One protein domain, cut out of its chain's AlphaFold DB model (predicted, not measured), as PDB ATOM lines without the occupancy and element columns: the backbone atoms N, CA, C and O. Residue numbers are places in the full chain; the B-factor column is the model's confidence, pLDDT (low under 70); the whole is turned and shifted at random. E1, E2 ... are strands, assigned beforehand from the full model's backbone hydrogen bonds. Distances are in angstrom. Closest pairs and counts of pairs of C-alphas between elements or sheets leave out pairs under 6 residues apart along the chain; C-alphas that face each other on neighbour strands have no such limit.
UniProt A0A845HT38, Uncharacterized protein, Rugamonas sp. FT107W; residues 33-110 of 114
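What this domain is: This is residues 33 to 110 of the 114 residues of an uncharacterized protein of Rugamonas sp. FT107W (UniProt A0A845HT38). A long, strongly twisted sheet, E1 to E4, makes one wall, and a small sheet, E5 to E7, sits loosely over one face of it. The link from E4 to E5 crosses between them, its residues 88 to 89 pairing antiparallel with 64 to 65 of E3. The printed part has 78 residues, seven named strands in order E1 to E7 and no named helix; it is all strand, though under half of its residues lie in named elements. It is compact, with a radius of gyration of the C-alphas of 12.4 A, and spans 39 by 26 by 20 A.

How they stand to each other: Begin at E1, residues 36 to 40, an edge strand antiparallel to E2, residues 49 to 55; look for N 38 and O 51, 3.1 A apart. E2 and E3, residues 63 to 71, form a hairpin, with N 52 and O 66 at 2.9 A. The edge strand E4, residues 76 to 80, completes this meander, each strand the antiparallel neighbour of the one before; N 69 and O 78 are 2.9 A apart. E5, residues 92 to 94, E6, residues 99 to 102, and E7, residues 105 to 108, form a second meander, with N 92 and O 101 at 2.8 A and N 105 and O 102 at 2.9 A. E3 and E6 are apart.

Where its parts are: Find C-alpha 36 at (-4.590, -37.521, -22.790), where E1 begins, 13.1 A long. E2 spans 20.4 A, E3 25.3 A and E4 12.5 A. E7 ends at C-alpha 108, (3.849, -54.947, -12.105).

The domain as a whole: The C-alphas farthest apart, Met 59 and Glu 73, are 40.1 A apart. The printed part has no cut. The link from E4 to E5 is long, with 11 residues. Confidence is low at residues 104 to 110, under 70.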
ATOM      1  N   LYS A  33      -7.805 -31.573 -14.744       95.12
ATOM      2  CA  LYS A  33      -6.811 -31.549 -15.819       95.12
ATOM      3  C   LYS A  33      -7.372 -32.073 -17.139       95.12
ATOM      4  O   LYS A  33      -8.297 -32.875 -17.198       95.12
ATOM      5  N   ASN A  34      -6.743 -31.641 -18.231       94.81
ATOM      6  CA  ASN A  34      -7.039 -32.171 -19.558       94.81
ATOM      7  C   ASN A  34      -6.598 -33.633 -19.671       94.81
ATOM      8  O   ASN A  34      -5.459 -33.972 -19.328       94.81
ATOM      9  N   LEU A  35      -7.467 -34.454 -20.252       97.56
ATOM     10  CA  LEU A  35      -7.192 -35.859 -20.516       97.56
ATOM     11  C   LEU A  35      -6.298 -36.039 -21.749       97.56
ATOM     12  O   LEU A  35      -6.422 -35.343 -22.759       97.56
ATOM     13  N   LYS A  36      -5.411 -37.029 -21.682       96.50
ATOM     14  CA  LYS A  36      -4.590 -37.521 -22.790       96.50
ATOM     15  C   LYS A  36      -4.936 -38.980 -23.047       96.50
ATOM     16  O   LYS A  36      -5.063 -39.765 -22.114       96.50
ATOM     17  N   ILE A  37      -5.031 -39.347 -24.321       96.81
ATOM     18  CA  ILE A  37      -5.262 -40.730 -24.743       96.81
ATOM     19  C   ILE A  37      -4.006 -41.288 -25.383       96.81
ATOM     20  O   ILE A  37      -3.373 -40.636 -26.218       96.81
ATOM     21  N   LYS A  38      -3.677 -42.531 -25.038       97.19
ATOM     22  CA  LYS A  38      -2.622 -43.286 -25.710       97.19
ATOM     23  C   LYS A  38      -3.092 -44.692 -26.039       97.19
ATOM     24  O   LYS A  38      -3.605 -45.385 -25.171       97.19
ATOM     25  N   VAL A  39      -2.848 -45.108 -27.278       96.62
ATOM     26  CA  VAL A  39      -3.117 -46.465 -27.770       96.62
ATOM     27  C   VAL A  39      -1.823 -47.277 -27.747       96.62
ATOM     28  O   VAL A  39      -0.811 -46.856 -28.311       96.62
ATOM     29  N   GLU A  40      -1.845 -48.439 -27.106       95.75
ATOM     30  CA  GLU A  40      -0.700 -49.350 -26.956       95.75
ATOM     31  C   GLU A  40      -1.210 -50.779 -26.701       95.75
ATOM     32  O   GLU A  40      -2.410 -50.979 -26.626       95.75
ATOM     33  N   ASP A  41      -0.334 -51.776 -26.638       95.81
ATOM     34  CA  ASP A  41      -0.649 -53.128 -26.153       95.81
ATOM     35  C   ASP A  41      -0.159 -53.257 -24.695       95.81
ATOM     36  O   ASP A  41       1.047 -53.393 -24.449       95.81
ATOM     37  N   TYR A  42      -1.064 -53.089 -23.722       95.81
ATOM     38  CA  TYR A  42      -0.732 -52.999 -22.292       95.81
ATOM     39  C   TYR A  42      -0.698 -54.370 -21.607       95.81
ATOM     40  O   TYR A  42       0.059 -54.548 -20.647       95.81
ATOM     41  N   ASN A  43      -1.492 -55.334 -22.081       94.62
ATOM     42  CA  ASN A  43      -1.494 -56.710 -21.571       94.62
ATOM     43  C   ASN A  43      -0.614 -57.672 -22.401       94.62
ATOM     44  O   ASN A  43      -0.408 -58.821 -22.000       94.62
ATOM     45  N   PHE A  44      -0.012 -57.183 -23.487       95.44
ATOM     46  CA  PHE A  44       0.890 -57.907 -24.378       95.44
ATOM     47  C   PHE A  44       0.220 -59.078 -25.107       95.44
ATOM     48  O   PHE A  44       0.882 -60.101 -25.325       95.44
ATOM     49  N   ASP A  45      -1.067 -58.976 -25.437       93.56
ATOM     50  CA  ASP A  45      -1.822 -60.015 -26.151       93.56
ATOM     51  C   ASP A  45      -1.866 -59.808 -27.680       93.56
ATOM     52  O   ASP A  45      -2.311 -60.691 -28.416       93.56
ATOM     53  N   GLY A  46      -1.322 -58.687 -28.170       93.44
ATOM     54  CA  GLY A  46      -1.293 -58.318 -29.583       93.44
ATOM     55  C   GLY A  46      -2.501 -57.503 -30.057       93.44
ATOM     56  O   GLY A  46      -2.492 -57.030 -31.201       93.44
ATOM     57  N   HIS A  47      -3.512 -57.293 -29.213       92.94
ATOM     58  CA  HIS A  47      -4.600 -56.357 -29.453       92.94
ATOM     59  C   HIS A  47      -4.202 -54.932 -29.045       92.94
ATOM     60  O   HIS A  47      -3.218 -54.684 -28.351       92.94
ATOM     61  N   LYS A  48      -4.923 -53.949 -29.594       94.62
ATOM     62  CA  LYS A  48      -4.745 -52.549 -29.209       94.62
ATOM     63  C   LYS A  48      -5.667 -52.234 -28.044       94.62
ATOM     64  O   LYS A  48      -6.880 -52.367 -28.167       94.62
ATOM     65  N   ASP A  49      -5.049 -51.737 -26.993       96.56
ATOM     66  CA  ASP A  49      -5.632 -51.221 -25.771       96.56
ATOM     67  C   ASP A  49      -5.525 -49.691 -25.765       96.56
ATOM     68  O   ASP A  49      -4.931 -49.078 -26.665       96.56
ATOM     69  N   PHE A  50      -6.048 -49.048 -24.725       97.62
ATOM     70  CA  PHE A  50      -5.810 -47.627 -24.517       97.62
ATOM     71  C   PHE A  50      -5.604 -47.275 -23.047       97.62
ATOM     72  O   PHE A  50      -5.945 -48.028 -22.139       97.62
ATOM     73  N   SER A  51      -5.027 -46.101 -22.820       97.75
ATOM     74  CA  SER A  51      -5.026 -45.451 -21.516       97.75
ATOM     75  C   SER A  51      -5.600 -44.050 -21.615       97.75
ATOM     76  O   SER A  51      -5.468 -43.389 -22.652       97.75
ATOM     77  N   ILE A  52      -6.207 -43.626 -20.514       98.00
ATOM     78  CA  ILE A  52      -6.565 -42.245 -20.231       98.00
ATOM     79  C   ILE A  52      -5.584 -41.760 -19.173       98.00
ATOM     80  O   ILE A  52      -5.385 -42.443 -18.168       98.00
ATOM     81  N   SER A  53      -4.946 -40.619 -19.402       96.94
ATOM     82  CA  SER A  53      -4.034 -40.044 -18.425       96.94
ATOM     83  C   SER A  53      -4.194 -38.550 -18.250       96.94
ATOM     84  O   SER A  53      -4.612 -37.831 -19.156       96.94
ATOM     85  N   HIS A  54      -3.827 -38.087 -17.067       96.69
ATOM     86  CA  HIS A  54      -3.774 -36.680 -16.720       96.69
ATOM     87  C   HIS A  54      -2.680 -36.454 -15.677       96.69
ATOM     88  O   HIS A  54      -2.173 -37.393 -15.069       96.69
ATOM     89  N   VAL A  55      -2.295 -35.198 -15.492       95.50
ATOM     90  CA  VAL A  55      -1.403 -34.814 -14.394       95.50
ATOM     91  C   VAL A  55      -2.218 -34.806 -13.094       95.50
ATOM     92  O   VAL A  55      -3.397 -34.456 -13.133       95.50
ATOM     93  N   ASP A  56      -1.634 -35.192 -11.959       92.38
ATOM     94  CA  ASP A  56      -2.336 -35.171 -10.672       92.38
ATOM     95  C   ASP A  56      -2.862 -33.768 -10.328       92.38
ATOM     96  O   ASP A  56      -2.242 -32.748 -10.649       92.38
ATOM     97  N   ASP A  57      -4.012 -33.712  -9.656       92.31
ATOM     98  CA  ASP A  57      -4.638 -32.441  -9.281       92.31
ATOM     99  C   ASP A  57      -3.981 -31.734  -8.097       92.31
ATOM    100  O   ASP A  57      -4.293 -30.572  -7.840       92.31
ATOM    101  N   GLY A  58      -3.057 -32.404  -7.410       89.44
ATOM    102  CA  GLY A  58      -2.288 -31.829  -6.321       89.44
ATOM    103  C   GLY A  58      -1.185 -30.907  -6.836       89.44
ATOM    104  O   GLY A  58      -1.427 -29.814  -7.344       89.44
ATOM    105  N   MET A  59       0.066 -31.327  -6.658       89.62
ATOM    106  CA  MET A  59       1.224 -30.523  -7.073       89.62
ATOM    107  C   MET A  59       1.570 -30.697  -8.556       89.62
ATOM    108  O   MET A  59       2.496 -30.044  -9.038       89.62
ATOM    109  N   GLY A  60       0.875 -31.585  -9.270       88.44
ATOM    110  CA  GLY A  60       1.131 -31.877 -10.676       88.44
ATOM    111  C   GLY A  60       2.505 -32.497 -10.931       88.44
ATOM    112  O   GLY A  60       3.170 -32.192 -11.919       88.44
ATOM    113  N   SER A  61       2.955 -33.325  -9.993       88.12
ATOM    114  CA  SER A  61       4.244 -34.022 -10.020       88.12
ATOM    115  C   SER A  61       4.170 -35.402 -10.677       88.12
ATOM    116  O   SER A  61       5.206 -35.969 -11.030       88.12
ATOM    117  N   TYR A  62       2.967 -35.950 -10.826       91.12
ATOM    118  CA  TYR A  62       2.716 -37.310 -11.272       91.12
ATOM    119  C   TYR A  62       1.744 -37.325 -12.447       91.12
ATOM    120  O   TYR A  62       0.771 -36.578 -12.466       91.12
ATOM    121  N   ASP A  63       1.978 -38.219 -13.404       93.94
ATOM    122  CA  ASP A  63       0.953 -38.589 -14.375       93.94
ATOM    123  C   ASP A  63       0.157 -39.781 -13.818       93.94
ATOM    124  O   ASP A  63       0.732 -40.824 -13.489       93.94
ATOM    125  N   VAL A  64      -1.160 -39.637 -13.735       94.94
ATOM    126  CA  VAL A  64      -2.124 -40.669 -13.334       94.94
ATOM    127  C   VAL A  64      -2.676 -41.334 -14.593       94.94
ATOM    128  O   VAL A  64      -2.959 -40.651 -15.577       94.94
ATOM    129  N   TYR A  65      -2.799 -42.661 -14.595       96.19
ATOM    130  CA  TYR A  65      -3.248 -43.447 -15.744       96.19
ATOM    131  C   TYR A  65      -4.328 -44.454 -15.347       96.19
ATOM    132  O   TYR A  65      -4.104 -45.321 -14.498       96.19
ATOM    133  N   GLN A  66      -5.433 -44.428 -16.083       96.38
ATOM    134  CA  GLN A  66      -6.411 -45.509 -16.156       96.38
ATOM    135  C   GLN A  66      -6.156 -46.296 -17.445       96.38
ATOM    136  O   GLN A  66      -6.047 -45.713 -18.526       96.38
ATOM    137  N   VAL A  67      -6.000 -47.617 -17.345       96.56
ATOM    138  CA  VAL A  67      -5.667 -48.489 -18.483       96.56
ATOM    139  C   VAL A  67      -6.850 -49.391 -18.789       96.56
ATOM    140  O   VAL A  67      -7.432 -49.977 -17.884       96.56
ATOM    141  N   TYR A  68      -7.174 -49.533 -20.069       96.81
ATOM    142  CA  TYR A  68      -8.311 -50.302 -20.546       96.81
ATOM    143  C   TYR A  68      -7.869 -51.273 -21.633       96.81
ATOM    144  O   TYR A  68      -7.383 -50.858 -22.686       96.81
ATOM    145  N   VAL A  69      -8.053 -52.567 -21.374       96.56
ATOM    146  CA  VAL A  69      -7.615 -53.651 -22.260       96.56
ATOM    147  C   VAL A  69      -8.785 -54.232 -23.033       96.56
ATOM    148  O   VAL A  69      -9.886 -54.366 -22.492       96.56
ATOM    149  N   TYR A  70      -8.584 -54.565 -24.304       94.75
ATOM    150  CA  TYR A  70      -9.661 -55.126 -25.113       94.75
ATOM    151  C   TYR A  70      -9.918 -56.596 -24.756       94.75
ATOM    152  O   TYR A  70      -9.082 -57.466 -24.978       94.75
ATOM    153  N   SER A  71     -11.117 -56.910 -24.259       92.62
ATOM    154  CA  SER A  71     -11.551 -58.294 -24.063       92.62
ATOM    155  C   SER A  71     -12.202 -58.824 -25.339       92.62
ATOM    156  O   SER A  71     -13.283 -58.378 -25.722       92.62
ATOM    157  N   VAL A  72     -11.584 -59.818 -25.981       89.62
ATOM    158  CA  VAL A  72     -12.163 -60.492 -27.161       89.62
ATOM    159  C   VAL A  72     -13.473 -61.208 -26.818       89.62
ATOM    160  O   VAL A  72     -14.406 -61.195 -27.621       89.62
ATOM    161  N   GLU A  73     -13.552 -61.806 -25.630       89.56
ATOM    162  CA  GLU A  73     -14.733 -62.526 -25.153       89.56
ATOM    163  C   GLU A  73     -15.919 -61.576 -24.951       89.56
ATOM    164  O   GLU A  73     -16.999 -61.798 -25.495       89.56
ATOM    165  N   GLN A  74     -15.698 -60.482 -24.214       89.88
ATOM    166  CA  GLN A  74     -16.756 -59.526 -23.877       89.88
ATOM    167  C   GLN A  74     -16.980 -58.474 -24.969       89.88
ATOM    168  O   GLN A  74     -17.975 -57.751 -24.941       89.88
ATOM    169  N   ARG A  75     -16.052 -58.377 -25.926       89.12
ATOM    170  CA  ARG A  75     -16.019 -57.397 -27.021       89.12
ATOM    171  C   ARG A  75     -16.173 -55.958 -26.568       89.12
ATOM    172  O   ARG A  75     -16.859 -55.144 -27.187       89.12
ATOM    173  N   LYS A  76     -15.507 -55.660 -25.469       92.62
ATOM    174  CA  LYS A  76     -15.431 -54.332 -24.891       92.62
ATOM    175  C   LYS A  76     -14.077 -54.156 -24.242       92.62
ATOM    176  O   LYS A  76     -13.366 -55.127 -23.975       92.62
ATOM    177  N   PHE A  77     -13.746 -52.908 -23.989       95.12
ATOM    178  CA  PHE A  77     -12.603 -52.585 -23.168       95.12
ATOM    179  C   PHE A  77     -12.967 -52.770 -21.697       95.12
ATOM    180  O   PHE A  77     -14.059 -52.403 -21.274       95.12
ATOM    181  N   ILE A  78     -12.070 -53.382 -20.934       94.81
ATOM    182  CA  ILE A  78     -12.233 -53.600 -19.498       94.81
ATOM    183  C   ILE A  78     -11.081 -52.924 -18.753       94.81
ATOM    184  O   ILE A  78      -9.961 -52.909 -19.272       94.81
ATOM    185  N   PRO A  79     -11.323 -52.355 -17.561       94.88
ATOM    186  CA  PRO A  79     -10.267 -51.709 -16.800       94.88
ATOM    187  C   PRO A  79      -9.214 -52.738 -16.381       94.88
ATOM    188  O   PRO A  79      -9.528 -53.825 -15.891       94.88
ATOM    189  N   LEU A  80      -7.951 -52.376 -16.567       93.38
ATOM    190  CA  LEU A  80      -6.805 -53.061 -16.001       93.38
ATOM    191  C   LEU A  80      -6.355 -52.264 -14.778       93.38
ATOM    192  O   LEU A  80      -5.904 -51.133 -14.918       93.38
ATOM    193  N   ALA A  81      -6.460 -52.862 -13.595       89.19
ATOM    194  CA  ALA A  81      -6.001 -52.251 -12.353       89.19
ATOM    195  C   ALA A  81      -4.548 -52.658 -12.031       89.19
ATOM    196  O   ALA A  81      -4.125 -53.775 -12.372       89.19
ATOM    197  N   PRO A  82      -3.763 -51.793 -11.362       86.50
ATOM    198  CA  PRO A  82      -2.502 -52.198 -10.750       86.50
ATOM    199  C   PRO A  82      -2.744 -53.196  -9.604       86.50
ATOM    200  O   PRO A  82      -3.861 -53.402  -9.141       86.50
ATOM    201  N   GLN A  83      -1.673 -53.810  -9.093       79.75
ATOM    202  CA  GLN A  83      -1.779 -54.718  -7.943       79.75
ATOM    203  C   GLN A  83      -2.277 -54.019  -6.659       79.75
ATOM    204  O   GLN A  83      -2.808 -54.678  -5.767       79.75
ATOM    205  N   CYS A  84      -2.067 -52.707  -6.541       74.62
ATOM    206  CA  CYS A  84      -2.474 -51.899  -5.398       74.62
ATOM    207  C   CYS A  84      -2.954 -50.529  -5.883       74.62
ATOM    208  O   CYS A  84      -2.267 -49.904  -6.696       74.62
ATOM    209  N   GLY A  85      -4.087 -50.077  -5.342       80.19
ATOM    210  CA  GLY A  85      -4.795 -48.883  -5.796       80.19
ATOM    211  C   GLY A  85      -5.616 -49.136  -7.059       80.19
ATOM    212  O   GLY A  85      -5.631 -50.244  -7.594       80.19
ATOM    213  N   ASP A  86      -6.275 -48.084  -7.529       82.06
ATOM    214  CA  ASP A  86      -7.167 -48.158  -8.689       82.06
ATOM    215  C   ASP A  86      -6.475 -47.688  -9.985       82.06
ATOM    216  O   ASP A  86      -6.865 -48.079 -11.084       82.06
ATOM    217  N   GLU A  87      -5.390 -46.911  -9.870       90.25
ATOM    218  CA  GLU A  87      -4.756 -46.194 -10.984       90.25
ATOM    219  C   GLU A  87      -3.233 -46.395 -11.026       90.25
ATOM    220  O   GLU A  87      -2.557 -46.550 -10.003       90.25
ATOM    221  N   PHE A  88      -2.647 -46.360 -12.225       92.75
ATOM    222  CA  PHE A  88      -1.193 -46.396 -12.377       92.75
ATOM    223  C   PHE A  88      -0.601 -44.991 -12.291       92.75
ATOM    224  O   PHE A  88      -1.078 -44.073 -12.942       92.75
ATOM    225  N   ILE A  89       0.519 -44.844 -11.582       92.06
ATOM    226  CA  ILE A  89       1.273 -43.586 -11.522       92.06
ATOM    227  C   ILE A  89       2.552 -43.671 -12.349       92.06
ATOM    228  O   ILE A  89       3.333 -44.607 -12.169       92.06
ATOM    229  N   ASN A  90       2.803 -42.681 -13.206       92.38
ATOM    230  CA  ASN A  90       3.979 -42.604 -14.080       92.38
ATOM    231  C   ASN A  90       4.207 -43.915 -14.847       92.38
ATOM    232  O   ASN A  90       5.277 -44.528 -14.783       92.38
ATOM    233  N   LEU A  91       3.157 -44.390 -15.515       92.88
ATOM    234  CA  LEU A  91       3.146 -45.685 -16.176       92.88
ATOM    235  C   LEU A  91       4.175 -45.762 -17.315       92.88
ATOM    236  O   LEU A  91       4.156 -44.979 -18.265       92.88
ATOM    237  N   VAL A  92       5.015 -46.793 -17.270       92.12
ATOM    238  CA  VAL A  92       5.970 -47.156 -18.317       92.12
ATOM    239  C   VAL A  92       5.672 -48.567 -18.815       92.12
ATOM    240  O   VAL A  92       5.659 -49.532 -18.050       92.12
ATOM    241  N   VAL A  93       5.489 -48.703 -20.128       92.50
ATOM    242  CA  VAL A  93       5.303 -49.998 -20.797       92.50
ATOM    243  C   VAL A  93       6.665 -50.544 -21.223       92.50
ATOM    244  O   VAL A  93       7.290 -50.024 -22.149       92.50
ATOM    245  N   ASN A  94       7.135 -51.614 -20.579       91.62
ATOM    246  CA  ASN A  94       8.364 -52.294 -20.976       91.62
ATOM    247  C   ASN A  94       8.049 -53.476 -21.900       91.62
ATOM    248  O   ASN A  94       7.741 -54.582 -21.451       91.62
ATOM    249  N   LYS A  95       8.184 -53.253 -23.211       89.75
ATOM    250  CA  LYS A  95       7.903 -54.269 -24.241       89.75
ATOM    251  C   LYS A  95       8.873 -55.451 -24.215       89.75
ATOM    252  O   LYS A  95       8.510 -56.545 -24.628       89.75
ATOM    253  N   ARG A  96      10.104 -55.249 -23.730       90.69
ATOM    254  CA  ARG A  96      11.133 -56.298 -23.703       90.69
ATOM    255  C   ARG A  96      10.829 -57.346 -22.642       90.69
ATOM    256  O   ARG A  96      10.914 -58.535 -22.920       90.69
ATOM    257  N   SER A  97      10.496 -56.900 -21.432       90.81
ATOM    258  CA  SER A  97      10.133 -57.785 -20.320       90.81
ATOM    259  C   SER A  97       8.642 -58.102 -20.262       90.81
ATOM    260  O   SER A  97       8.260 -58.952 -19.464       90.81
ATOM    261  N   ARG A  98       7.817 -57.454 -21.099       91.44
ATOM    262  CA  ARG A  98       6.350 -57.565 -21.091       91.44
ATOM    263  C   ARG A  98       5.782 -57.249 -19.706       91.44
ATOM    264  O   ARG A  98       5.067 -58.043 -19.100       91.44
ATOM    265  N   THR A  99       6.173 -56.090 -19.180       89.50
ATOM    266  CA  THR A  99       5.760 -55.614 -17.853       89.50
ATOM    267  C   THR A  99       5.323 -54.160 -17.893       89.50
ATOM    268  O   THR A  99       5.849 -53.363 -18.674       89.50
ATOM    269  N   LEU A 100       4.416 -53.811 -16.985       89.81
ATOM    270  CA  LEU A 100       4.044 -52.435 -16.690       89.81
ATOM    271  C   LEU A 100       4.810 -51.994 -15.440       89.81
ATOM    272  O   LEU A 100       4.827 -52.692 -14.429       89.81
ATOM    273  N   VAL A 101       5.494 -50.860 -15.509       86.44
ATOM    274  CA  VAL A 101       6.220 -50.285 -14.369       86.44
ATOM    275  C   VAL A 101       5.527 -48.985 -13.996       86.44
ATOM    276  O   VAL A 101       5.274 -48.166 -14.870       86.44
ATOM    277  N   ASN A 102       5.196 -48.796 -12.723       84.25
ATOM    278  CA  ASN A 102       4.577 -47.576 -12.210       84.25
ATOM    279  C   ASN A 102       5.301 -47.146 -10.926       84.25
ATOM    280  O   ASN A 102       5.848 -47.981 -10.213       84.25
ATOM    281  N   SER A 103       5.348 -45.850 -10.626       71.44
ATOM    282  CA  SER A 103       6.239 -45.310  -9.585       71.44
ATOM    283  C   SER A 103       5.975 -45.823  -8.164       71.44
ATOM    284  O   SER A 103       6.883 -45.744  -7.342       71.44
ATOM    285  N   TYR A 104       4.803 -46.398  -7.867       57.03
ATOM    286  CA  TYR A 104       4.565 -47.047  -6.572       57.03
ATOM    287  C   TYR A 104       5.232 -48.426  -6.436       57.03
ATOM    288  O   TYR A 104       5.455 -48.873  -5.313       57.03
ATOM    289  N   VAL A 105       5.560 -49.114  -7.540       49.41
ATOM    290  CA  VAL A 105       6.049 -50.500  -7.509       49.41
ATOM    291  C   VAL A 105       7.137 -50.735  -8.559       49.41
ATOM    292  O   VAL A 105       6.936 -50.599  -9.766       49.41
ATOM    293  N   LEU A 106       8.295 -51.220  -8.106       45.56
ATOM    294  CA  LEU A 106       9.275 -51.862  -8.981       45.56
ATOM    295  C   LEU A 106       8.686 -53.188  -9.508       45.56
ATOM    296  O   LEU A 106       8.854 -54.233  -8.885       45.56
ATOM    297  N   ASN A 107       8.057 -53.127 -10.688       51.56
ATOM    298  CA  ASN A 107       7.561 -54.227 -11.539       51.56
ATOM    299  C   ASN A 107       6.146 -54.760 -11.234       51.56
ATOM    300  O   ASN A 107       5.984 -55.705 -10.466       51.56
ATOM    301  N   ASN A 108       5.140 -54.270 -11.970       51.75
ATOM    302  CA  ASN A 108       3.849 -54.947 -12.105       51.75
ATOM    303  C   ASN A 108       3.889 -55.930 -13.294       51.75
ATOM    304  O   ASN A 108       4.266 -55.588 -14.423       51.75
ATOM    305  N   ARG A 109       3.502 -57.185 -13.051       55.28
ATOM    306  CA  ARG A 109       3.213 -58.149 -14.125       55.28
ATOM    307  C   ARG A 109       1.740 -58.022 -14.489       55.28
ATOM    308  O   ARG A 109       0.905 -58.040 -13.590       55.28
ATOM    309  N   ALA A 110       1.431 -57.914 -15.781       49.41
ATOM    310  CA  ALA A 110       0.046 -57.928 -16.239       49.41
ATOM    311  C   ALA A 110      -0.641 -59.229 -15.760       49.41
ATOM    312  O   ALA A 110      -0.036 -60.305 -15.881       49.41
TER     313      ALA A 110